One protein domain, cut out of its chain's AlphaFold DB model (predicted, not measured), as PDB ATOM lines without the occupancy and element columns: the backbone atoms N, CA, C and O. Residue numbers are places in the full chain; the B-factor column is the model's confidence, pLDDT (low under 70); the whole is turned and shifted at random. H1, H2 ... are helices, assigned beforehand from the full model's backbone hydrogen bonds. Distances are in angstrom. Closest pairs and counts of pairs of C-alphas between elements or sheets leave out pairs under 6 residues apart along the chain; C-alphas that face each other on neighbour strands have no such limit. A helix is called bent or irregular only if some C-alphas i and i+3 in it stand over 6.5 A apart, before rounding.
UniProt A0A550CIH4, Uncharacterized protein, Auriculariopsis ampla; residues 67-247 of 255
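AT A GLANCE: This is residues 67 to 247 of the 255 residues of an uncharacterized protein of Auriculariopsis ampla (UniProt A0A550CIH4). A long, thin rod of helices: H1 runs nearly its whole length, H2 folds back along H1 as a helical hairpin, and H4 packs on H2, running the same way as H1. H3 lies near the start of H1, before the chain turns into H4; at the other end, the last part of H1 and the loop of residues 139 to 151 reach beyond H2. The printed part has 181 residues with four named helices, in the order H1, H2, H3, H4, and no named strand; the class is all helix. It is extended, with a radius of gyration of the C-alphas of 28.8 A and spans of 103 by 29 by 22 A.

IN THESE COORDINATES: H1, residues 67 to 138, begins at C-alpha 67 (16.397, 26.098, -21.640) and is 101.2 A long. H2, residues 152 to 193, begins at C-alpha 152 (40.736, -52.412, -14.380) and is 63.9 A long; it is irregular, with C-alphas 153 and 156 7.3 A apart. H3, residues 200 to 216, is 24.2 A long. H4, residues 219 to 245, is 39.6 A long and ends at C-alpha 245 (30.641, -36.001, -4.619); it has a kink of 25 degrees near residue 227 and is only just irregular, with C-alphas 224 and 227 6.6 A apart.

HOW THE PARTS SIT: H1 is the hub, touching three helices. H1 and H2 form a hairpin and touch, opposite ways at a shallow tilt of 21 degrees; their closest C-alphas, of Leu 94 and Ala 179, are 6.0 A apart. H2 and H4 touch, opposite ways at a shallow tilt of 18 degrees, closest at the C-alphas of Ser 171 and Ser 233, 4.4 A. H1 touches H4 with residues 86 to 104 alone, the same way at a shallow tilt of 27 degrees; the closest C-alphas, of Val 104 and Phe 237, are 7.5 A apart. H1, H2 and H4 form an up and down bundle, each running against the one before it. Residues 200 to 204 of H3 touch residues 68 to 72 of H1, closest at the C-alphas of Trp 68 and Arg 201, 6.0 A. H3 and H4 are close but not clearly touching, the C-alphas of Leu 214 and Pro 220 being 7.6 A apart. H2 and H3 are near each other, with 5 pairs of C-alphas within 10 A. In H1 and H3 every O i to N i+4 pair is within hydrogen-bond range; in H2 34 of 38 are, and in H4 21 of 23.

THE WHOLE: The two C-alphas farthest apart, of Val 67 and Gly 139, are 103.6 A apart. The printed part has no cut. The link from H1 to H2 is long, that from H2 to H3 short, and that from H3 to H4 tight. The mean pLDDT of the printed part is 78.0; 49 residues are under 70, among them 147 to 159, 192 to 202 and 207 to 221.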
ATOM      1  N   VAL A  67      17.043  27.422 -21.630       77.81
ATOM      2  CA  VAL A  67      16.397  26.098 -21.640       77.81
ATOM      3  C   VAL A  67      17.399  24.962 -21.858       77.81
ATOM      4  O   VAL A  67      17.290  23.928 -21.208       77.81
ATOM      5  N   TRP A  68      18.423  25.166 -22.695       73.94
ATOM      6  CA  TRP A  68      19.470  24.169 -22.931       73.94
ATOM      7  C   TRP A  68      20.430  24.064 -21.752       73.94
ATOM      8  O   TRP A  68      20.924  22.979 -21.480       73.94
ATOM      9  N   HIS A  69      20.674  25.161 -21.029       71.88
ATOM     10  CA  HIS A  69      21.464  25.138 -19.794       71.88
ATOM     11  C   HIS A  69      20.755  24.374 -18.676       71.88
ATOM     12  O   HIS A  69      21.384  23.556 -18.008       71.88
ATOM     13  N   MET A  70      19.454  24.610 -18.510       75.31
ATOM     14  CA  MET A  70      18.627  23.920 -17.522       75.31
ATOM     15  C   MET A  70      18.523  22.426 -17.848       75.31
ATOM     16  O   MET A  70      18.826  21.583 -17.009       75.31
ATOM     17  N   TYR A  71      18.197  22.100 -19.101       72.75
ATOM     18  CA  TYR A  71      18.096  20.718 -19.560       72.75
ATOM     19  C   TYR A  71      19.439  19.985 -19.485       72.75
ATOM     20  O   TYR A  71      19.494  18.868 -18.985       72.75
ATOM     21  N   ALA A  72      20.539  20.610 -19.921       73.31
ATOM     22  CA  ALA A  72      21.867  20.008 -19.816       73.31
ATOM     23  C   ALA A  72      22.278  19.779 -18.357       73.31
ATOM     24  O   ALA A  72      22.872  18.751 -18.063       73.31
ATOM     25  N   GLY A  73      21.970  20.711 -17.450       69.88
ATOM     26  CA  GLY A  73      22.280  20.569 -16.028       69.88
ATOM     27  C   GLY A  73      21.564  19.380 -15.392       69.88
ATOM     28  O   GLY A  73      22.216  18.540 -14.776       69.88
ATOM     29  N   GLU A  74      20.251  19.283 -15.599       75.19
ATOM     30  CA  GLU A  74      19.425  18.220 -15.016       75.19
ATOM     31  C   GLU A  74      19.741  16.850 -15.632       75.19
ATOM     32  O   GLU A  74      19.977  15.871 -14.923       75.19
ATOM     33  N   VAL A  75      19.827  16.784 -16.965       70.56
ATOM     34  CA  VAL A  75      20.087  15.528 -17.679       70.56
ATOM     35  C   VAL A  75      21.513  15.045 -17.448       70.56
ATOM     36  O   VAL A  75      21.702  13.850 -17.249       70.56
ATOM     37  N   MET A  76      22.522  15.925 -17.415       70.81
ATOM     38  CA  MET A  76      23.888  15.480 -17.108       70.81
ATOM     39  C   MET A  76      24.026  15.000 -15.667       70.81
ATOM     40  O   MET A  76      24.758  14.042 -15.442       70.81
ATOM     41  N   ALA A  77      23.356  15.637 -14.704       71.19
ATOM     42  CA  ALA A  77      23.402  15.189 -13.316       71.19
ATOM     43  C   ALA A  77      22.795  13.785 -13.170       71.19
ATOM     44  O   ALA A  77      23.430  12.905 -12.589       71.19
ATOM     45  N   TYR A  78      21.622  13.556 -13.764       75.06
ATOM     46  CA  TYR A  78      20.940  12.261 -13.726       75.06
ATOM     47  C   TYR A  78      21.685  11.156 -14.498       75.06
ATOM     48  O   TYR A  78      21.834  10.037 -14.001       75.06
ATOM     49  N   ASP A  79      22.182  11.458 -15.701       74.19
ATOM     50  CA  ASP A  79      22.912  10.499 -16.544       74.19
ATOM     51  C   ASP A  79      24.244  10.109 -15.885       74.19
ATOM     52  O   ASP A  79      24.577   8.929 -15.813       74.19
ATOM     53  N   LEU A  80      24.971  11.077 -15.309       76.50
ATOM     54  CA  LEU A  80      26.218  10.817 -14.585       76.50
ATOM     55  C   LEU A  80      25.990   9.958 -13.333       76.50
ATOM     56  O   LEU A  80      26.779   9.048 -13.081       76.50
ATOM     57  N   ASP A  81      24.933  10.225 -12.566       82.50
ATOM     58  CA  ASP A  81      24.585   9.433 -11.380       82.50
ATOM     59  C   ASP A  81      24.233   7.984 -11.756       82.50
ATOM     60  O   ASP A  81      24.797   7.035 -11.208       82.50
ATOM     61  N   THR A  82      23.411   7.804 -12.794       78.94
ATOM     62  CA  THR A  82      23.033   6.478 -13.314       78.94
ATOM     63  C   THR A  82      24.255   5.700 -13.822       78.94
ATOM     64  O   THR A  82      24.447   4.527 -13.491       78.94
ATOM     65  N   VAL A  83      25.118   6.368 -14.590       79.50
ATOM     66  CA  VAL A  83      26.387   5.836 -15.112       79.50
ATOM     67  C   VAL A  83      27.322   5.406 -13.984       79.50
ATOM     68  O   VAL A  83      27.909   4.321 -14.043       79.50
ATOM     69  N   ASN A  84      27.467   6.235 -12.951       82.88
ATOM     70  CA  ASN A  84      28.299   5.913 -11.797       82.88
ATOM     71  C   ASN A  84      27.741   4.703 -11.044       82.88
ATOM     72  O   ASN A  84      28.498   3.775 -10.768       82.88
ATOM     73  N   GLY A  85      26.424   4.634 -10.834       85.62
ATOM     74  CA  GLY A  85      25.781   3.469 -10.229       85.62
ATOM     75  C   GLY A  85      26.027   2.175 -11.013       85.62
ATOM     76  O   GLY A  85      26.327   1.134 -10.426       85.62
ATOM     77  N   TRP A  86      25.961   2.201 -12.346       83.94
ATOM     78  CA  TRP A  86      26.306   1.027 -13.162       83.94
ATOM     79  C   TRP A  86      27.775   0.643 -13.030       83.94
ATOM     80  O   TRP A  86      28.088  -0.536 -12.888       83.94
ATOM     81  N   LYS A  87      28.677   1.623 -13.041       85.81
ATOM     82  CA  LYS A  87      30.113   1.391 -12.883       85.81
ATOM     83  C   LYS A  87      30.452   0.759 -11.531       85.81
ATOM     84  O   LYS A  87      31.234  -0.191 -11.508       85.81
ATOM     85  N   ASP A  88      29.840   1.226 -10.449       89.75
ATOM     86  CA  ASP A  88      30.042   0.669  -9.110       89.75
ATOM     87  C   ASP A  88      29.544  -0.782  -9.034       89.75
ATOM     88  O   ASP A  88      30.244  -1.662  -8.529       89.75
ATOM     89  N   ASN A  89      28.382  -1.073  -9.629       88.75
ATOM     90  CA  ASN A  89      27.865  -2.440  -9.732       88.75
ATOM     91  C   ASN A  89      28.796  -3.360 -10.543       88.75
ATOM     92  O   ASN A  89      29.027  -4.506 -10.149       88.75
ATOM     93  N   LEU A  90      29.356  -2.870 -11.655       90.12
ATOM     94  CA  LEU A  90      30.338  -3.615 -12.452       90.12
ATOM     95  C   LEU A  90      31.619  -3.888 -11.656       90.12
ATOM     96  O   LEU A  90      32.178  -4.976 -11.772       90.12
ATOM     97  N   ASP A  91      32.067  -2.952 -10.821       91.06
ATOM     98  CA  ASP A  91      33.267  -3.132 -10.000       91.06
ATOM     99  C   ASP A  91      33.078  -4.215  -8.937       91.06
ATOM    100  O   ASP A  91      33.931  -5.097  -8.799       91.06
ATOM    101  N   VAL A  92      31.926  -4.235  -8.265       92.31
ATOM    102  CA  VAL A  92      31.564  -5.325  -7.345       92.31
ATOM    103  C   VAL A  92      31.480  -6.666  -8.087       92.31
ATOM    104  O   VAL A  92      31.997  -7.678  -7.609       92.31
ATOM    105  N   PHE A  93      30.882  -6.679  -9.281       90.31
ATOM    106  CA  PHE A  93      30.784  -7.871 -10.122       90.31
ATOM    107  C   PHE A  93      32.158  -8.426 -10.524       90.31
ATOM    108  O   PHE A  93      32.400  -9.626 -10.387       90.31
ATOM    109  N   LEU A  94      33.081  -7.567 -10.971       91.75
ATOM    110  CA  LEU A  94      34.444  -7.958 -11.344       91.75
ATOM    111  C   LEU A  94      35.197  -8.599 -10.176       91.75
ATOM    112  O   LEU A  94      35.889  -9.600 -10.371       91.75
ATOM    113  N   VAL A  95      35.060  -8.043  -8.968       93.56
ATOM    114  CA  VAL A  95      35.669  -8.619  -7.761       93.56
ATOM    115  C   VAL A  95      35.128 -10.026  -7.520       93.56
ATOM    116  O   VAL A  95      35.907 -10.953  -7.295       93.56
ATOM    117  N   PHE A  96      33.812 -10.214  -7.630       91.50
ATOM    118  CA  PHE A  96      33.200 -11.527  -7.458       91.50
ATOM    119  C   PHE A  96      33.670 -12.530  -8.525       91.50
ATOM    120  O   PHE A  96      34.037 -13.654  -8.181       91.50
ATOM    121  N   VAL A  97      33.730 -12.131  -9.802       94.06
ATOM    122  CA  VAL A  97      34.268 -12.970 -10.891       94.06
ATOM    123  C   VAL A  97      35.716 -13.381 -10.612       94.06
ATOM    124  O   VAL A  97      36.064 -14.550 -10.777       94.06
ATOM    125  N   GLY A  98      36.559 -12.452 -10.157       92.69
ATOM    126  CA  GLY A  98      37.958 -12.736  -9.825       92.69
ATOM    127  C   GLY A  98      38.103 -13.774  -8.709       92.69
ATOM    128  O   GLY A  98      38.860 -14.742  -8.843       92.69
ATOM    129  N   LEU A  99      37.331 -13.609  -7.631       94.56
ATOM    130  CA  LEU A  99      37.304 -14.552  -6.510       94.56
ATOM    131  C   LEU A  99      36.800 -15.930  -6.950       94.56
ATOM    132  O   LEU A  99      37.446 -16.941  -6.675       94.56
ATOM    133  N   PHE A 100      35.692 -15.969  -7.689       92.25
ATOM    134  CA  PHE A 100      35.141 -17.205  -8.230       92.25
ATOM    135  C   PHE A 100      36.150 -17.923  -9.139       92.25
ATOM    136  O   PHE A 100      36.393 -19.113  -8.957       92.25
ATOM    137  N   SER A 101      36.810 -17.200 -10.047       93.69
ATOM    138  CA  SER A 101      37.828 -17.757 -10.944       93.69
ATOM    139  C   SER A 101      38.982 -18.407 -10.176       93.69
ATOM    140  O   SER A 101      39.410 -19.509 -10.518       93.69
ATOM    141  N   THR A 102      39.442 -17.789  -9.087       94.69
ATOM    142  CA  THR A 102      40.528 -18.342  -8.257       94.69
ATOM    143  C   THR A 102      40.113 -19.637  -7.560       94.69
ATOM    144  O   THR A 102      40.869 -20.614  -7.542       94.69
ATOM    145  N   ILE A 103      38.894 -19.670  -7.020       92.94
ATOM    146  CA  ILE A 103      38.346 -20.862  -6.370       92.94
ATOM    147  C   ILE A 103      38.219 -21.997  -7.395       92.94
ATOM    148  O   ILE A 103      38.778 -23.072  -7.180       92.94
ATOM    149  N   VAL A 104      37.576 -21.747  -8.542       91.25
ATOM    150  CA  VAL A 104      37.415 -22.748  -9.614       91.25
ATOM    151  C   VAL A 104      38.765 -23.227 -10.141       91.25
ATOM    152  O   VAL A 104      38.951 -24.427 -10.316       91.25
ATOM    153  N   THR A 105      39.735 -22.327 -10.333       92.25
ATOM    154  CA  THR A 105      41.088 -22.680 -10.796       92.25
ATOM    155  C   THR A 105      41.782 -23.629  -9.821       92.25
ATOM    156  O   THR A 105      42.435 -24.576 -10.249       92.25
ATOM    157  N   SER A 106      41.609 -23.431  -8.512       91.44
ATOM    158  CA  SER A 106      42.218 -24.297  -7.494       91.44
ATOM    159  C   SER A 106      41.693 -25.731  -7.570       91.44
ATOM    160  O   SER A 106      42.474 -26.681  -7.505       91.44
ATOM    161  N   PHE A 107      40.379 -25.892  -7.745       87.62
ATOM    162  CA  PHE A 107      39.764 -27.204  -7.956       87.62
ATOM    163  C   PHE A 107      40.156 -27.803  -9.309       87.62
ATOM    164  O   PHE A 107      40.504 -28.980  -9.380       87.62
ATOM    165  N   LEU A 108      40.174 -26.987 -10.364       89.56
ATOM    166  CA  LEU A 108      40.566 -27.389 -11.711       89.56
ATOM    167  C   LEU A 108      41.982 -27.970 -11.750       89.56
ATOM    168  O   LEU A 108      42.192 -29.019 -12.352       89.56
ATOM    169  N   VAL A 109      42.940 -27.335 -11.069       88.38
ATOM    170  CA  VAL A 109      44.314 -27.846 -10.969       88.38
ATOM    171  C   VAL A 109      44.330 -29.215 -10.288       88.38
ATOM    172  O   VAL A 109      44.917 -30.146 -10.835       88.38
ATOM    173  N   GLN A 110      43.633 -29.375  -9.160       84.88
ATOM    174  CA  GLN A 110      43.566 -30.658  -8.448       84.88
ATOM    175  C   GLN A 110      42.929 -31.766  -9.300       84.88
ATOM    176  O   GLN A 110      43.480 -32.859  -9.404       84.88
ATOM    177  N   SER A 111      41.811 -31.483  -9.973       82.50
ATOM    178  CA  SER A 111      41.158 -32.457 -10.860       82.50
ATOM    179  C   SER A 111      41.998 -32.778 -12.096       82.50
ATOM    180  O   SER A 111      42.038 -33.929 -12.525       82.50
ATOM    181  N   SER A 112      42.722 -31.800 -12.649       82.19
ATOM    182  CA  SER A 112      43.603 -32.035 -13.796       82.19
ATOM    183  C   SER A 112      44.758 -32.984 -13.464       82.19
ATOM    184  O   SER A 112      45.103 -33.823 -14.294       82.19
ATOM    185  N   GLN A 113      45.311 -32.894 -12.250       79.56
ATOM    186  CA  GLN A 113      46.352 -33.806 -11.771       79.56
ATOM    187  C   GLN A 113      45.800 -35.222 -11.597       79.56
ATOM    188  O   GLN A 113      46.399 -36.166 -12.106       79.56
ATOM    189  N   ALA A 114      44.607 -35.359 -11.007       71.62
ATOM    190  CA  ALA A 114      43.935 -36.653 -10.907       71.62
ATOM    191  C   ALA A 114      43.755 -37.308 -12.293       71.62
ATOM    192  O   ALA A 114      44.038 -38.492 -12.464       71.62
ATOM    193  N   LEU A 115      43.381 -36.529 -13.316       70.50
ATOM    194  CA  LEU A 115      43.257 -37.012 -14.698       70.50
ATOM    195  C   LEU A 115      44.581 -37.526 -15.292       70.50
ATOM    196  O   LEU A 115      44.585 -38.497 -16.050       70.50
ATOM    197  N   GLN A 116      45.702 -36.871 -14.975       70.44
ATOM    198  CA  GLN A 116      47.033 -37.274 -15.441       70.44
ATOM    199  C   GLN A 116      47.479 -38.591 -14.800       70.44
ATOM    200  O   GLN A 116      47.991 -39.463 -15.510       70.44
ATOM    201  N   ASP A 117      47.210 -38.772 -13.505       68.88
ATOM    202  CA  ASP A 117      47.484 -40.024 -12.797       68.88
ATOM    203  C   ASP A 117      46.713 -41.192 -13.428       68.88
ATOM    204  O   ASP A 117      47.286 -42.253 -13.687       68.88
ATOM    205  N   PHE A 118      45.448 -40.981 -13.809       67.94
ATOM    206  CA  PHE A 118      44.677 -41.982 -14.555       67.94
ATOM    207  C   PHE A 118      45.271 -42.304 -15.932       67.94
ATOM    208  O   PHE A 118      45.243 -43.465 -16.352       67.94
ATOM    209  N   GLY A 119      45.822 -41.312 -16.638       70.75
ATOM    210  CA  GLY A 119      46.525 -41.525 -17.905       70.75
ATOM    211  C   GLY A 119      47.749 -42.430 -17.745       70.75
ATOM    212  O   GLY A 119      47.948 -43.354 -18.538       70.75
ATOM    213  N   MET A 120      48.524 -42.220 -16.679       72.62
ATOM    214  CA  MET A 120      49.675 -43.057 -16.336       72.62
ATOM    215  C   MET A 120      49.253 -44.484 -15.957       72.62
ATOM    216  O   MET A 120      49.851 -45.449 -16.438       72.62
ATOM    217  N   ILE A 121      48.182 -44.631 -15.171       74.12
ATOM    218  CA  ILE A 121      47.612 -45.936 -14.807       74.12
ATOM    219  C   ILE A 121      47.178 -46.703 -16.061       74.12
ATOM    220  O   ILE A 121      47.564 -47.858 -16.242       74.12
ATOM    221  N   ASN A 122      46.440 -46.064 -16.972       75.00
ATOM    222  CA  ASN A 122      45.979 -46.712 -18.201       75.00
ATOM    223  C   ASN A 122      47.150 -47.132 -19.105       75.00
ATOM    224  O   ASN A 122      47.139 -48.225 -19.668       75.00
ATOM    225  N   ALA A 123      48.191 -46.302 -19.208       78.44
ATOM    226  CA  ALA A 123      49.406 -46.658 -19.932       78.44
ATOM    227  C   ALA A 123      50.110 -47.874 -19.304       78.44
ATOM    228  O   ALA A 123      50.521 -48.775 -20.031       78.44
ATOM    229  N   SER A 124      50.199 -47.939 -17.970       77.50
ATOM    230  CA  SER A 124      50.808 -49.077 -17.267       77.50
ATOM    231  C   SER A 124      50.039 -50.388 -17.481       77.50
ATOM    232  O   SER A 124      50.656 -51.408 -17.781       77.50
ATOM    233  N   LEU A 125      48.701 -50.341 -17.455       77.88
ATOM    234  CA  LEU A 125      47.830 -51.482 -17.751       77.88
ATOM    235  C   LEU A 125      47.943 -51.943 -19.209       77.88
ATOM    236  O   LEU A 125      47.961 -53.140 -19.492       77.88
ATOM    237  N   LEU A 126      48.045 -51.008 -20.157       82.06
ATOM    238  CA  LEU A 126      48.262 -51.346 -21.566       82.06
ATOM    239  C   LEU A 126      49.635 -51.986 -21.791       82.06
ATOM    240  O   LEU A 126      49.744 -52.941 -22.560       82.06
ATOM    241  N   ILE A 127      50.678 -51.493 -21.118       83.12
ATOM    242  CA  ILE A 127      52.023 -52.075 -21.185       83.12
ATOM    243  C   ILE A 127      52.025 -53.496 -20.613       83.12
ATOM    244  O   ILE A 127      52.617 -54.380 -21.233       83.12
ATOM    245  N   GLU A 128      51.339 -53.737 -19.491       82.50
ATOM    246  CA  GLU A 128      51.146 -55.081 -18.933       82.50
ATOM    247  C   GLU A 128      50.422 -55.996 -19.927       82.50
ATOM    248  O   GLU A 128      50.919 -57.078 -20.233       82.50
ATOM    249  N   LEU A 129      49.303 -55.551 -20.508       82.81
ATOM    250  CA  LEU A 129      48.552 -56.343 -21.486       82.81
ATOM    251  C   LEU A 129      49.425 -56.737 -22.689       82.81
ATOM    252  O   LEU A 129      49.410 -57.889 -23.126       82.81
ATOM    253  N   ILE A 130      50.224 -55.800 -23.203       84.00
ATOM    254  CA  ILE A 130      51.162 -56.046 -24.306       84.00
ATOM    255  C   ILE A 130      52.297 -56.988 -23.867       84.00
ATOM    256  O   ILE A 130      52.774 -57.800 -24.665       84.00
ATOM    257  N   ALA A 131      52.757 -56.903 -22.616       82.50
ATOM    258  CA  ALA A 131      53.746 -57.828 -22.065       82.50
ATOM    259  C   ALA A 131      53.184 -59.256 -21.974       82.50
ATOM    260  O   ALA A 131      53.839 -60.178 -22.460       82.50
ATOM    261  N   VAL A 132      51.952 -59.427 -21.478       82.81
ATOM    262  CA  VAL A 132      51.241 -60.720 -21.406       82.81
ATOM    263  C   VAL A 132      51.059 -61.331 -22.786       82.81
ATOM    264  O   VAL A 132      51.403 -62.493 -22.997       82.81
ATOM    265  N   GLN A 133      50.614 -60.543 -23.766       83.50
ATOM    266  CA  GLN A 133      50.487 -61.011 -25.148       83.50
ATOM    267  C   GLN A 133      51.826 -61.484 -25.729       83.50
ATOM    268  O   GLN A 133      51.868 -62.502 -26.420       83.50
ATOM    269  N   ARG A 134      52.929 -60.782 -25.433       81.81
ATOM    270  CA  ARG A 134      54.269 -61.185 -25.881       81.81
ATOM    271  C   ARG A 134      54.784 -62.439 -25.178       81.81
ATOM    272  O   ARG A 134      55.399 -63.261 -25.854       81.81
ATOM    273  N   ALA A 135      54.537 -62.620 -23.881       81.19
ATOM    274  CA  ALA A 135      54.916 -63.847 -23.171       81.19
ATOM    275  C   ALA A 135      54.172 -65.067 -23.725       81.19
ATOM    276  O   ALA A 135      54.807 -66.048 -24.103       81.19
ATOM    277  N   VAL A 136      52.854 -64.954 -23.918       81.75
ATOM    278  CA  VAL A 136      52.042 -66.014 -24.538       81.75
ATOM    279  C   VAL A 136      52.529 -66.326 -25.956       81.75
ATOM    280  O   VAL A 136      52.691 -67.490 -26.311       81.75
ATOM    281  N   ALA A 137      52.824 -65.300 -26.763       81.25
ATOM    282  CA  ALA A 137      53.321 -65.480 -28.128       81.25
ATOM    283  C   ALA A 137      54.737 -66.086 -28.201       81.25
ATOM    284  O   ALA A 137      55.087 -66.693 -29.210       81.25
ATOM    285  N   SER A 138      55.549 -65.930 -27.152       82.56
ATOM    286  CA  SER A 138      56.901 -66.500 -27.049       82.56
ATOM    287  C   SER A 138      56.945 -67.848 -26.322       82.56
ATOM    288  O   SER A 138      58.019 -68.432 -26.196       82.56
ATOM    289  N   GLY A 139      55.791 -68.375 -25.892       76.56
ATOM    290  CA  GLY A 139      55.683 -69.660 -25.198       76.56
ATOM    291  C   GLY A 139      56.100 -69.626 -23.724       76.56
ATOM    292  O   GLY A 139      56.306 -70.684 -23.135       76.56
ATOM    293  N   LEU A 140      56.237 -68.434 -23.134       77.44
ATOM    294  CA  LEU A 140      56.491 -68.231 -21.705       77.44
ATOM    295  C   LEU A 140      55.170 -68.218 -20.921       77.44
ATOM    296  O   LEU A 140      54.128 -67.836 -21.462       77.44
ATOM    297  N   SER A 141      55.204 -68.627 -19.646       73.06
ATOM    298  CA  SER A 141      53.997 -68.608 -18.811       73.06
ATOM    299  C   SER A 141      53.584 -67.159 -18.509       73.06
ATOM    300  O   SER A 141      54.439 -66.353 -18.140       73.06
ATOM    301  N   PRO A 142      52.292 -66.800 -18.620       63.97
ATOM    302  CA  PRO A 142      51.787 -65.470 -18.264       63.97
ATOM    303  C   PRO A 142      52.080 -65.049 -16.816       63.97
ATOM    304  O   PRO A 142      52.087 -63.858 -16.523       63.97
ATOM    305  N   GLU A 143      52.317 -66.013 -15.922       67.94
ATOM    306  CA  GLU A 143      52.598 -65.792 -14.495       67.94
ATOM    307  C   GLU A 143      54.011 -65.266 -14.200       67.94
ATOM    308  O   GLU A 143      54.245 -64.771 -13.102       67.94
ATOM    309  N   ASP A 144      54.935 -65.304 -15.170       66.56
ATOM    310  CA  ASP A 144      56.285 -64.734 -15.014       66.56
ATOM    311  C   ASP A 144      56.320 -63.206 -15.212       66.56
ATOM    312  O   ASP A 144      57.363 -62.568 -15.035       66.56
ATOM    313  N   ILE A 145      55.195 -62.588 -15.591       68.19
ATOM    314  CA  ILE A 145      55.106 -61.138 -15.779       68.19
ATOM    315  C   ILE A 145      54.676 -60.489 -14.465       68.19
ATOM    316  O   ILE A 145      53.644 -60.873 -13.913       68.19
ATOM    317  N   PRO A 146      55.413 -59.477 -13.968       71.19
ATOM    318  CA  PRO A 146      54.985 -58.737 -12.793       71.19
ATOM    319  C   PRO A 146      53.624 -58.080 -13.073       71.19
ATOM    320  O   PRO A 146      53.535 -57.279 -14.012       71.19
ATOM    321  N   PRO A 147      52.576 -58.408 -12.293       65.62
ATOM    322  CA  PRO A 147      51.257 -57.830 -12.493       65.62
ATOM    323  C   PRO A 147      51.317 -56.322 -12.261       65.62
ATOM    324  O   PRO A 147      52.070 -55.849 -11.397       65.62
ATOM    325  N   SER A 148      50.537 -55.548 -13.017       64.88
ATOM    326  CA  SER A 148      50.461 -54.120 -12.729       64.88
ATOM    327  C   SER A 148      49.816 -53.916 -11.354       64.88
ATOM    328  O   SER A 148      48.910 -54.653 -10.957       64.88
ATOM    329  N   PRO A 149      50.258 -52.905 -10.593       64.62
ATOM    330  CA  PRO A 149      49.700 -52.632  -9.273       64.62
ATOM    331  C   PRO A 149      48.274 -52.046  -9.320       64.62
ATOM    332  O   PRO A 149      47.749 -51.649  -8.282       64.62
ATOM    333  N   TYR A 150      47.634 -51.966 -10.495       64.12
ATOM    334  CA  TYR A 150      46.366 -51.269 -10.702       64.12
ATOM    335  C   TYR A 150      45.289 -52.209 -11.262       64.12
ATOM    336  O   TYR A 150      45.548 -53.025 -12.133       64.12
ATOM    337  N   SER A 151      44.050 -52.095 -10.774       58.59
ATOM    338  CA  SER A 151      42.914 -52.923 -11.221       58.59
ATOM    339  C   SER A 151      42.026 -52.192 -12.243       58.59
ATOM    340  O   SER A 151      41.820 -50.983 -12.154       58.59
ATOM    341  N   GLY A 152      41.469 -52.933 -13.210       55.84
ATOM    342  CA  GLY A 152      40.736 -52.412 -14.380       55.84
ATOM    343  C   GLY A 152      39.319 -51.855 -14.151       55.84
ATOM    344  O   GLY A 152      38.632 -51.561 -15.130       55.84
ATOM    345  N   ASP A 153      38.877 -51.681 -12.902       56.38
ATOM    346  CA  ASP A 153      37.550 -51.127 -12.551       56.38
ATOM    347  C   ASP A 153      37.470 -49.586 -12.713       56.38
ATOM    348  O   ASP A 153      36.456 -48.943 -12.470       56.38
ATOM    349  N   SER A 154      38.553 -48.954 -13.173       55.69
ATOM    350  CA  SER A 154      38.719 -47.496 -13.260       55.69
ATOM    351  C   SER A 154      38.082 -46.828 -14.492       55.69
ATOM    352  O   SER A 154      38.081 -45.601 -14.595       55.69
ATOM    353  N   ARG A 155      37.516 -47.595 -15.439       51.91
ATOM    354  CA  ARG A 155      36.999 -47.060 -16.721       51.91
ATOM    355  C   ARG A 155      35.782 -46.140 -16.560       51.91
ATOM    356  O   ARG A 155      35.602 -45.220 -17.357       51.91
ATOM    357  N   THR A 156      34.948 -46.369 -15.549       52.81
ATOM    358  CA  THR A 156      33.781 -45.521 -15.263       52.81
ATOM    359  C   THR A 156      34.198 -44.172 -14.678       52.81
ATOM    360  O   THR A 156      33.668 -43.160 -15.119       52.81
ATOM    361  N   GLY A 157      35.213 -44.113 -13.806       60.56
ATOM    362  CA  GLY A 157      35.739 -42.847 -13.263       60.56
ATOM    363  C   GLY A 157      36.245 -41.880 -14.344       60.56
ATOM    364  O   GLY A 157      35.876 -40.708 -14.356       60.56
ATOM    365  N   GLN A 158      36.960 -42.398 -15.351       65.50
ATOM    366  CA  GLN A 158      37.589 -41.587 -16.407       65.50
ATOM    367  C   GLN A 158      36.617 -40.696 -17.193       65.50
ATOM    368  O   GLN A 158      36.926 -39.541 -17.476       65.50
ATOM    369  N   THR A 159      35.444 -41.212 -17.574       69.31
ATOM    370  CA  THR A 159      34.493 -40.440 -18.400       69.31
ATOM    371  C   THR A 159      33.934 -39.252 -17.625       69.31
ATOM    372  O   THR A 159      33.684 -38.181 -18.173       69.31
ATOM    373  N   ILE A 160      33.755 -39.440 -16.328       74.31
ATOM    374  CA  ILE A 160      33.132 -38.468 -15.446       74.31
ATOM    375  C   ILE A 160      34.130 -37.393 -15.056       74.31
ATOM    376  O   ILE A 160      33.773 -36.218 -15.097       74.31
ATOM    377  N   ASP A 161      35.371 -37.762 -14.752       76.69
ATOM    378  CA  ASP A 161      36.407 -36.787 -14.429       76.69
ATOM    379  C   ASP A 161      36.658 -35.836 -15.617       76.69
ATOM    380  O   ASP A 161      36.830 -34.631 -15.427       76.69
ATOM    381  N   ILE A 162      36.570 -36.343 -16.858       81.31
ATOM    382  CA  ILE A 162      36.617 -35.520 -18.080       81.31
ATOM    383  C   ILE A 162      35.422 -34.556 -18.147       81.31
ATOM    384  O   ILE A 162      35.608 -33.377 -18.444       81.31
ATOM    385  N   VAL A 163      34.201 -35.028 -17.867       84.56
ATOM    386  CA  VAL A 163      32.987 -34.189 -17.888       84.56
ATOM    387  C   VAL A 163      33.033 -33.117 -16.798       84.56
ATOM    388  O   VAL A 163      32.712 -31.965 -17.074       84.56
ATOM    389  N   VAL A 164      33.468 -33.455 -15.583       86.12
ATOM    390  CA  VAL A 164      33.612 -32.504 -14.468       86.12
ATOM    391  C   VAL A 164      34.650 -31.438 -14.801       86.12
ATOM    392  O   VAL A 164      34.377 -30.248 -14.646       86.12
ATOM    393  N   ASN A 165      35.804 -31.840 -15.333       87.56
ATOM    394  CA  ASN A 165      36.839 -30.912 -15.771       87.56
ATOM    395  C   ASN A 165      36.323 -29.990 -16.895       87.56
ATOM    396  O   ASN A 165      36.457 -28.769 -16.814       87.56
ATOM    397  N   ALA A 166      35.625 -30.539 -17.894       87.69
ATOM    398  CA  ALA A 166      34.999 -29.748 -18.953       87.69
ATOM    399  C   ALA A 166      33.950 -28.758 -18.413       87.69
ATOM    400  O   ALA A 166      33.926 -27.604 -18.843       87.69
ATOM    401  N   LEU A 167      33.123 -29.166 -17.444       88.44
ATOM    402  CA  LEU A 167      32.152 -28.295 -16.769       88.44
ATOM    403  C   LEU A 167      32.841 -27.164 -16.001       88.44
ATOM    404  O   LEU A 167      32.381 -26.022 -16.045       88.44
ATOM    405  N   TRP A 168      33.960 -27.443 -15.330       91.69
ATOM    406  CA  TRP A 168      34.733 -26.431 -14.612       91.69
ATOM    407  C   TRP A 168      35.431 -25.455 -15.561       91.69
ATOM    408  O   TRP A 168      35.333 -24.245 -15.350       91.69
ATOM    409  N   ILE A 169      36.026 -25.930 -16.656       89.50
ATOM    410  CA  ILE A 169      36.577 -25.065 -17.713       89.50
ATOM    411  C   ILE A 169      35.468 -24.200 -18.333       89.50
ATOM    412  O   ILE A 169      35.639 -22.989 -18.486       89.50
ATOM    413  N   ALA A 170      34.308 -24.782 -18.644       90.88
ATOM    414  CA  ALA A 170      33.158 -24.043 -19.161       90.88
ATOM    415  C   ALA A 170      32.682 -22.969 -18.165       90.88
ATOM    416  O   ALA A 170      32.461 -21.822 -18.549       90.88
ATOM    417  N   SER A 171      32.602 -23.294 -16.872       92.50
ATOM    418  CA  SER A 171      32.239 -22.317 -15.839       92.50
ATOM    419  C   SER A 171      33.230 -21.146 -15.782       92.50
ATOM    420  O   SER A 171      32.812 -19.985 -15.766       92.50
ATOM    421  N   LEU A 172      34.534 -21.426 -15.846       92.38
ATOM    422  CA  LEU A 172      35.594 -20.421 -15.795       92.38
ATOM    423  C   LEU A 172      35.556 -19.522 -17.034       92.38
ATOM    424  O   LEU A 172      35.566 -18.300 -16.911       92.38
ATOM    425  N   THR A 173      35.445 -20.114 -18.223       92.12
ATOM    426  CA  THR A 173      35.380 -19.372 -19.493       92.12
ATOM    427  C   THR A 173      34.160 -18.461 -19.579       92.12
ATOM    428  O   THR A 173      34.313 -17.301 -19.954       92.12
ATOM    429  N   ILE A 174      32.974 -18.927 -19.173       90.69
ATOM    430  CA  ILE A 174      31.758 -18.096 -19.127       90.69
ATOM    431  C   ILE A 174      31.935 -16.940 -18.135       90.69
ATOM    432  O   ILE A 174      31.604 -15.796 -18.452       90.69
ATOM    433  N   SER A 175      32.507 -17.212 -16.958       93.94
ATOM    434  CA  SER A 175      32.780 -16.181 -15.950       93.94
ATOM    435  C   SER A 175      33.768 -15.130 -16.474       93.94
ATOM    436  O   SER A 175      33.502 -13.930 -16.413       93.94
ATOM    437  N   LEU A 176      34.858 -15.554 -17.114       92.38
ATOM    438  CA  LEU A 176      35.857 -14.645 -17.671       92.38
ATOM    439  C   LEU A 176      35.320 -13.843 -18.864       92.38
ATOM    440  O   LEU A 176      35.580 -12.645 -18.963       92.38
ATOM    441  N   ALA A 177      34.522 -14.466 -19.734       91.38
ATOM    442  CA  ALA A 177      33.829 -13.772 -20.815       91.38
ATOM    443  C   ALA A 177      32.899 -12.681 -20.263       91.38
ATOM    444  O   ALA A 177      32.917 -11.554 -20.756       91.38
ATOM    445  N   SER A 178      32.157 -12.971 -19.189       90.50
ATOM    446  CA  SER A 178      31.305 -11.976 -18.533       90.50
ATOM    447  C   SER A 178      32.107 -10.803 -17.947       90.50
ATOM    448  O   SER A 178      31.697  -9.652 -18.093       90.50
ATOM    449  N   ALA A 179      33.297 -11.054 -17.383       92.00
ATOM    450  CA  ALA A 179      34.201  -9.991 -16.936       92.00
ATOM    451  C   ALA A 179      34.752  -9.149 -18.094       92.00
ATOM    452  O   ALA A 179      34.851  -7.931 -17.959       92.00
ATOM    453  N   LEU A 180      35.073  -9.751 -19.245       89.62
ATOM    454  CA  LEU A 180      35.498  -8.993 -20.428       89.62
ATOM    455  C   LEU A 180      34.396  -8.043 -20.902       89.62
ATOM    456  O   LEU A 180      34.668  -6.872 -21.167       89.62
ATOM    457  N   VAL A 181      33.149  -8.515 -20.947       87.19
ATOM    458  CA  VAL A 181      31.996  -7.668 -21.284       87.19
ATOM    459  C   VAL A 181      31.822  -6.550 -20.252       87.19
ATOM    460  O   VAL A 181      31.609  -5.402 -20.635       87.19
ATOM    461  N   ALA A 182      31.984  -6.842 -18.960       88.31
ATOM    462  CA  ALA A 182      31.924  -5.848 -17.891       88.31
ATOM    463  C   ALA A 182      32.994  -4.750 -18.031       88.31
ATOM    464  O   ALA A 182      32.694  -3.561 -17.903       88.31
ATOM    465  N   VAL A 183      34.234  -5.127 -18.358       89.25
ATOM    466  CA  VAL A 183      35.327  -4.176 -18.618       89.25
ATOM    467  C   VAL A 183      35.037  -3.331 -19.855       89.25
ATOM    468  O   VAL A 183      35.203  -2.113 -19.804       89.25
ATOM    469  N   LEU A 184      34.574  -3.943 -20.949       86.44
ATOM    470  CA  LEU A 184      34.201  -3.224 -22.170       86.44
ATOM    471  C   LEU A 184      33.064  -2.234 -21.910       86.44
ATOM    472  O   LEU A 184      33.152  -1.087 -22.340       86.44
ATOM    473  N   ALA A 185      32.042  -2.636 -21.150       82.19
ATOM    474  CA  ALA A 185      30.960  -1.751 -20.736       82.19
ATOM    475  C   ALA A 185      31.501  -0.561 -19.930       82.19
ATOM    476  O   ALA A 185      31.174   0.583 -20.235       82.19
ATOM    477  N   LYS A 186      32.406  -0.801 -18.971       82.00
ATOM    478  CA  LYS A 186      33.048   0.255 -18.172       82.00
ATOM    479  C   LYS A 186      33.884   1.214 -19.028       82.00
ATOM    480  O   LYS A 186      33.823   2.428 -18.829       82.00
ATOM    481  N   GLN A 187      34.655   0.688 -19.977       82.75
ATOM    482  CA  GLN A 187      35.453   1.488 -20.913       82.75
ATOM    483  C   GLN A 187      34.563   2.338 -21.818       82.75
ATOM    484  O   GLN A 187      34.814   3.531 -21.993       82.75
ATOM    485  N   TRP A 188      33.497   1.741 -22.345       77.94
ATOM    486  CA  TRP A 188      32.517   2.427 -23.171       77.94
ATOM    487  C   TRP A 188      31.839   3.559 -22.396       77.94
ATOM    488  O   TRP A 188      31.756   4.675 -22.900       77.94
ATOM    489  N   LEU A 189      31.457   3.316 -21.140       73.00
ATOM    490  CA  LEU A 189      30.835   4.306 -20.258       73.00
ATOM    491  C   LEU A 189      31.782   5.465 -19.914       73.00
ATOM    492  O   LEU A 189      31.379   6.626 -19.869       73.00
ATOM    493  N   HIS A 190      33.067   5.171 -19.721       73.94
ATOM    494  CA  HIS A 190      34.084   6.194 -19.495       73.94
ATOM    495  C   HIS A 190      34.295   7.078 -20.732       73.94
ATOM    496  O   HIS A 190      34.317   8.303 -20.621       73.94
ATOM    497  N   HIS A 191      34.389   6.469 -21.916       70.75
ATOM    498  CA  HIS A 191      34.454   7.199 -23.182       70.75
ATOM    499  C   HIS A 191      33.145   7.956 -23.471       70.75
ATOM    500  O   HIS A 191      33.153   9.031 -24.069       70.75
ATOM    501  N   TYR A 192      32.009   7.427 -23.010       63.06
ATOM    502  CA  TYR A 192      30.722   8.102 -23.073       63.06
ATOM    503  C   TYR A 192      30.726   9.397 -22.237       63.06
ATOM    504  O   TYR A 192      30.341  10.457 -22.732       63.06
ATOM    505  N   ALA A 193      31.248   9.347 -21.010       63.78
ATOM    506  CA  ALA A 193      31.318  10.496 -20.106       63.78
ATOM    507  C   ALA A 193      32.367  11.559 -20.498       63.78
ATOM    508  O   ALA A 193      32.289  12.697 -20.031       63.78
ATOM    509  N   ALA A 194      33.341  11.229 -21.355       64.12
ATOM    510  CA  ALA A 194      34.306  12.204 -21.860       64.12
ATOM    511  C   ALA A 194      33.584  13.273 -22.706       64.12
ATOM    512  O   ALA A 194      32.964  12.981 -23.731       64.12
ATOM    513  N   ALA A 195      33.611  14.519 -22.226       54.75
ATOM    514  CA  ALA A 195      32.755  15.597 -22.701       54.75
ATOM    515  C   ALA A 195      33.004  15.976 -24.169       54.75
ATOM    516  O   ALA A 195      34.138  16.198 -24.590       54.75
ATOM    517  N   ALA A 196      31.918  16.169 -24.917       55.44
ATOM    518  CA  ALA A 196      31.970  16.775 -26.238       55.44
ATOM    519  C   ALA A 196      32.319  18.269 -26.143       55.44
ATOM    520  O   ALA A 196      31.771  19.000 -25.308       55.44
ATOM    521  N   SER A 197      33.230  18.725 -26.996       54.03
ATOM    522  CA  SER A 197      33.553  20.135 -27.214       54.03
ATOM    523  C   SER A 197      32.575  20.732 -28.238       54.03
ATOM    524  O   SER A 197      32.424  20.196 -29.332       54.03
ATOM    525  N   GLY A 198      31.867  21.815 -27.890       65.06
ATOM    526  CA  GLY A 198      30.869  22.433 -28.779       65.06
ATOM    527  C   GLY A 198      29.908  23.401 -28.079       65.06
ATOM    528  O   GLY A 198      30.070  23.688 -26.890       65.06
ATOM    529  N   THR A 199      28.909  23.905 -28.816       66.56
ATOM    530  CA  THR A 199      27.828  24.747 -28.262       66.56
ATOM    531  C   THR A 199      26.900  23.930 -27.357       66.56
ATOM    532  O   THR A 199      26.824  22.707 -27.483       66.56
ATOM    533  N   GLN A 200      26.185  24.568 -26.421       66.31
ATOM    534  CA  GLN A 200      25.423  23.823 -25.409       66.31
ATOM    535  C   GLN A 200      24.280  23.001 -26.017       66.31
ATOM    536  O   GLN A 200      24.042  21.864 -25.610       66.31
ATOM    537  N   ARG A 201      23.633  23.527 -27.060       66.81
ATOM    538  CA  ARG A 201      22.655  22.780 -27.855       66.81
ATOM    539  C   ARG A 201      23.267  21.562 -28.553       66.81
ATOM    540  O   ARG A 201      22.660  20.497 -28.513       66.81
ATOM    541  N   ASP A 202      24.456  21.683 -29.146       68.94
ATOM    542  CA  ASP A 202      25.118  20.547 -29.807       68.94
ATOM    543  C   ASP A 202      25.482  19.451 -28.807       68.94
ATOM    544  O   ASP A 202      25.332  18.268 -29.100       68.94
ATOM    545  N   ARG A 203      25.900  19.834 -27.597       70.25
ATOM    546  CA  ARG A 203      26.182  18.890 -26.507       70.25
ATOM    547  C   ARG A 203      24.934  18.120 -26.094       70.25
ATOM    548  O   ARG A 203      24.998  16.902 -25.977       70.25
ATOM    549  N   VAL A 204      23.803  18.809 -25.935       68.62
ATOM    550  CA  VAL A 204      22.517  18.186 -25.591       68.62
ATOM    551  C   VAL A 204      22.033  17.246 -26.699       68.62
ATOM    552  O   VAL A 204      21.646  16.114 -26.420       68.62
ATOM    553  N   LEU A 205      22.090  17.681 -27.959       71.56
ATOM    554  CA  LEU A 205      21.671  16.864 -29.102       71.56
ATOM    555  C   LEU A 205      22.574  15.645 -29.294       71.56
ATOM    556  O   LEU A 205      22.083  14.549 -29.563       71.56
ATOM    557  N   LEU A 206      23.884  15.809 -29.116       72.38
ATOM    558  CA  LEU A 206      24.829  14.704 -29.170       72.38
ATOM    559  C   LEU A 206      24.586  13.717 -28.022       72.38
ATOM    560  O   LEU A 206      24.577  12.515 -28.268       72.38
ATOM    561  N   GLN A 207      24.335  14.194 -26.799       68.88
ATOM    562  CA  GLN A 207      23.966  13.343 -25.660       68.88
ATOM    563  C   GLN A 207      22.706  12.529 -25.977       68.88
ATOM    564  O   GLN A 207      22.679  11.323 -25.768       68.88
ATOM    565  N   GLN A 208      21.692  13.166 -26.561       69.12
ATOM    566  CA  GLN A 208      20.428  12.516 -26.894       69.12
ATOM    567  C   GLN A 208      20.568  11.495 -28.030       69.12
ATOM    568  O   GLN A 208      20.019  10.401 -27.937       69.12
ATOM    569  N   CYS A 209      21.378  11.786 -29.053       68.69
ATOM    570  CA  CYS A 209      21.764  10.795 -30.061       68.69
ATOM    571  C   CYS A 209      22.516   9.612 -29.442       68.69
ATOM    572  O   CYS A 209      22.292   8.469 -29.838       68.69
ATOM    573  N   ARG A 210      23.401   9.853 -28.466       68.19
ATOM    574  CA  ARG A 210      24.139   8.778 -27.788       68.19
ATOM    575  C   ARG A 210      23.244   7.971 -26.842       68.19
ATOM    576  O   ARG A 210      23.458   6.772 -26.726       68.19
ATOM    577  N   PHE A 211      22.227   8.582 -26.236       64.81
ATOM    578  CA  PHE A 211      21.188   7.883 -25.476       64.81
ATOM    579  C   PHE A 211      20.323   6.997 -26.385       64.81
ATOM    580  O   PHE A 211      20.114   5.825 -26.095       64.81
ATOM    581  N   MET A 212      19.921   7.502 -27.554       64.50
ATOM    582  CA  MET A 212      19.260   6.681 -28.578       64.50
ATOM    583  C   MET A 212      20.161   5.549 -29.077       64.50
ATOM    584  O   MET A 212      19.691   4.436 -29.292       64.50
ATOM    585  N   ALA A 213      21.470   5.790 -29.195       62.88
ATOM    586  CA  ALA A 213      22.429   4.736 -29.501       62.88
ATOM    587  C   ALA A 213      22.551   3.711 -28.356       62.88
ATOM    588  O   ALA A 213      22.628   2.523 -28.637       62.88
ATOM    589  N   LEU A 214      22.512   4.123 -27.084       63.88
ATOM    590  CA  LEU A 214      22.477   3.230 -25.912       63.88
ATOM    591  C   LEU A 214      21.262   2.302 -25.927       63.88
ATOM    592  O   LEU A 214      21.396   1.096 -25.705       63.88
ATOM    593  N   GLU A 215      20.094   2.871 -26.206       64.00
ATOM    594  CA  GLU A 215      18.825   2.153 -26.282       64.00
ATOM    595  C   GLU A 215      18.811   1.192 -27.480       64.00
ATOM    596  O   GLU A 215      18.442   0.023 -27.356       64.00
ATOM    597  N   GLN A 216      19.347   1.630 -28.621       64.12
ATOM    598  CA  GLN A 216      19.436   0.802 -29.820       64.12
ATOM    599  C   GLN A 216      20.479  -0.321 -29.702       64.12
ATOM    600  O   GLN A 216      20.253  -1.416 -30.214       64.12
ATOM    601  N   TRP A 217      21.586  -0.089 -28.992       63.72
ATOM    602  CA  TRP A 217      22.637  -1.086 -28.751       63.72
ATOM    603  C   TRP A 217      22.356  -2.010 -27.561       63.72
ATOM    604  O   TRP A 217      23.163  -2.899 -27.292       63.72
ATOM    605  N   HIS A 218      21.227  -1.848 -26.856       67.81
ATOM    606  CA  HIS A 218      20.828  -2.731 -25.753       67.81
ATOM    607  C   HIS A 218      21.905  -2.868 -24.652       67.81
ATOM    608  O   HIS A 218      21.957  -3.862 -23.931       67.81
ATOM    609  N   ILE A 219      22.756  -1.858 -24.456       67.44
ATOM    610  CA  ILE A 219      23.744  -1.826 -23.363       67.44
ATOM    611  C   ILE A 219      23.107  -2.072 -21.980       67.44
ATOM    612  O   ILE A 219      23.658  -2.888 -21.239       67.44
ATOM    613  N   PRO A 220      21.945  -1.486 -21.612       63.84
ATOM    614  CA  PRO A 220      21.302  -1.813 -20.334       63.84
ATOM    615  C   PRO A 220      20.877  -3.287 -20.232       63.84
ATOM    616  O   PRO A 220      20.932  -3.871 -19.152       63.84
ATOM    617  N   PHE A 221      20.529  -3.924 -21.352       67.38
ATOM    618  CA  PHE A 221      20.247  -5.358 -21.395       67.38
ATOM    619  C   PHE A 221      21.522  -6.188 -21.216       67.38
ATOM    620  O   PHE A 221      21.512  -7.165 -20.473       67.38
ATOM    621  N   ILE A 222      22.643  -5.776 -21.817       70.75
ATOM    622  CA  ILE A 222      23.946  -6.427 -21.624       70.75
ATOM    623  C   ILE A 222      24.363  -6.341 -20.152       70.75
ATOM    624  O   ILE A 222      24.654  -7.373 -19.555       70.75
ATOM    625  N   VAL A 223      24.312  -5.152 -19.537       71.12
ATOM    626  CA  VAL A 223      24.632  -4.949 -18.109       71.12
ATOM    627  C   VAL A 223      23.703  -5.772 -17.203       71.12
ATOM    628  O   VAL A 223      24.170  -6.362 -16.232       71.12
ATOM    629  N   GLY A 224      22.418  -5.900 -17.552       73.69
ATOM    630  CA  GLY A 224      21.469  -6.772 -16.850       73.69
ATOM    631  C   GLY A 224      21.721  -8.279 -17.028       73.69
ATOM    632  O   GLY A 224      21.351  -9.068 -16.160       73.69
ATOM    633  N   MET A 225      22.381  -8.694 -18.112       78.81
ATOM    634  CA  MET A 225      22.718 -10.097 -18.397       78.81
ATOM    635  C   MET A 225      24.000 -10.576 -17.703       78.81
ATOM    636  O   MET A 225      24.169 -11.781 -17.507       78.81
ATOM    637  N   LEU A 226      24.890  -9.665 -17.294       84.50
ATOM    638  CA  LEU A 226      26.138 -10.004 -16.592       84.50
ATOM    639  C   LEU A 226      25.904 -10.863 -15.337       84.50
ATOM    640  O   LEU A 226      26.509 -11.935 -15.232       84.50
ATOM    641  N   PRO A 227      25.004 -10.472 -14.409       83.06
ATOM    642  CA  PRO A 227      24.680 -11.303 -13.258       83.06
ATOM    643  C   PRO A 227      24.146 -12.676 -13.666       83.06
ATOM    644  O   PRO A 227      24.493 -13.668 -13.035       83.06
ATOM    645  N   LEU A 228      23.340 -12.777 -14.724       86.31
ATOM    646  CA  LEU A 228      22.789 -14.059 -15.168       86.31
ATOM    647  C   LEU A 228      23.883 -15.010 -15.666       86.31
ATOM    648  O   LEU A 228      23.887 -16.175 -15.273       86.31
ATOM    649  N   MET A 229      24.852 -14.520 -16.448       85.81
ATOM    650  CA  MET A 229      26.002 -15.333 -16.874       85.81
ATOM    651  C   MET A 229      26.802 -15.867 -15.684       85.81
ATOM    652  O   MET A 229      27.242 -17.019 -15.688       85.81
ATOM    653  N   LEU A 230      26.949 -15.052 -14.644       88.94
ATOM    654  CA  LEU A 230      27.627 -15.446 -13.418       88.94
ATOM    655  C   LEU A 230      26.861 -16.521 -12.641       88.94
ATOM    656  O   LEU A 230      27.462 -17.497 -12.199       88.94
ATOM    657  N   HIS A 231      25.539 -16.391 -12.517       90.12
ATOM    658  CA  HIS A 231      24.718 -17.430 -11.895       90.12
ATOM    659  C   HIS A 231      24.813 -18.743 -12.674       90.12
ATOM    660  O   HIS A 231      25.001 -19.792 -12.067       90.12
ATOM    661  N   VAL A 232      24.750 -18.699 -14.010       90.00
ATOM    662  CA  VAL A 232      24.931 -19.886 -14.862       90.00
ATOM    663  C   VAL A 232      26.286 -20.541 -14.593       90.00
ATOM    664  O   VAL A 232      26.346 -21.746 -14.357       90.00
ATOM    665  N   SER A 233      27.363 -19.756 -14.552       91.25
ATOM    666  CA  SER A 233      28.698 -20.253 -14.213       91.25
ATOM    667  C   SER A 233      28.743 -20.919 -12.826       91.25
ATOM    668  O   SER A 233      29.278 -22.021 -12.685       91.25
ATOM    669  N   LEU A 234      28.095 -20.317 -11.823       90.94
ATOM    670  CA  LEU A 234      27.986 -20.884 -10.480       90.94
ATOM    671  C   LEU A 234      27.228 -22.220 -10.484       90.94
ATOM    672  O   LEU A 234      27.687 -23.182  -9.872       90.94
ATOM    673  N   PHE A 235      26.108 -22.314 -11.204       92.44
ATOM    674  CA  PHE A 235      25.351 -23.560 -11.335       92.44
ATOM    675  C   PHE A 235      26.167 -24.665 -12.013       92.44
ATOM    676  O   PHE A 235      26.140 -25.802 -11.543       92.44
ATOM    677  N   LEU A 236      26.932 -24.347 -13.065       88.75
ATOM    678  CA  LEU A 236      27.826 -25.311 -13.718       88.75
ATOM    679  C   LEU A 236      28.910 -25.817 -12.758       88.75
ATOM    680  O   LEU A 236      29.182 -27.017 -12.708       88.75
ATOM    681  N   PHE A 237      29.502 -24.921 -11.967       89.75
ATOM    682  CA  PHE A 237      30.503 -25.295 -10.972       89.75
ATOM    683  C   PHE A 237      29.924 -26.225  -9.897       89.75
ATOM    684  O   PHE A 237      30.503 -27.275  -9.604       89.75
ATOM    685  N   TRP A 238      28.747 -25.886  -9.365       89.06
ATOM    686  CA  TRP A 238      28.024 -26.723  -8.407       89.06
ATOM    687  C   TRP A 238      27.641 -28.083  -8.988       89.06
ATOM    688  O   TRP A 238      27.780 -29.092  -8.301       89.06
ATOM    689  N   ALA A 239      27.214 -28.137 -10.251       88.31
ATOM    690  CA  ALA A 239      26.937 -29.395 -10.936       88.31
ATOM    691  C   ALA A 239      28.197 -30.274 -11.038       88.31
ATOM    692  O   ALA A 239      28.122 -31.482 -10.801       88.31
ATOM    693  N   GLY A 240      29.363 -29.678 -11.310       85.94
ATOM    694  CA  GLY A 240      30.647 -30.383 -11.288       85.94
ATOM    695  C   GLY A 240      31.011 -30.919  -9.897       85.94
ATOM    696  O   GLY A 240      31.390 -32.081  -9.771       85.94
ATOM    697  N   LEU A 241      30.810 -30.127  -8.834       86.75
ATOM    698  CA  LEU A 241      31.022 -30.574  -7.448       86.75
ATOM    699  C   LEU A 241      30.063 -31.697  -7.033       86.75
ATOM    700  O   LEU A 241      30.481 -32.671  -6.408       86.75
ATOM    701  N   ALA A 242      28.781 -31.570  -7.372       86.69
ATOM    702  CA  ALA A 242      27.775 -32.585  -7.082       86.69
ATOM    703  C   ALA A 242      28.099 -33.895  -7.806       86.69
ATOM    704  O   ALA A 242      28.000 -34.965  -7.206       86.69
ATOM    705  N   SER A 243      28.552 -33.803  -9.057       82.19
ATOM    706  CA  SER A 243      29.017 -34.958  -9.823       82.19
ATOM    707  C   SER A 243      30.205 -35.614  -9.126       82.19
ATOM    708  O   SER A 243      30.119 -36.794  -8.823       82.19
ATOM    709  N   LEU A 244      31.239 -34.852  -8.749       78.25
ATOM    710  CA  LEU A 244      32.407 -35.366  -8.019       78.25
ATOM    711  C   LEU A 244      32.028 -36.065  -6.697       78.25
ATOM    712  O   LEU A 244      32.536 -37.138  -6.390       78.25
ATOM    713  N   ARG A 245      31.109 -35.477  -5.918       73.00
ATOM    714  CA  ARG A 245      30.641 -36.001  -4.619       73.00
ATOM    715  C   ARG A 245      29.821 -37.286  -4.749       73.00
ATOM    716  O   ARG A 245      29.814 -38.085  -3.816       73.00
ATOM    717  N   SER A 246      29.094 -37.444  -5.851       68.62
ATOM    718  CA  SER A 246      28.130 -38.536  -6.041       68.62
ATOM    719  C   SER A 246      28.783 -39.857  -6.450       68.62
ATOM    720  O   SER A 246      28.083 -40.865  -6.524       68.62
ATOM    721  N   TYR A 247      30.102 -39.887  -6.678       60.44
ATOM    722  CA  TYR A 247      30.812 -41.143  -6.911       60.44
ATOM    723  C   TYR A 247      31.028 -41.885  -5.596       60.44
ATOM    724  O   TYR A 247      31.657 -41.344  -4.680       60.44
TER     725      TYR A 247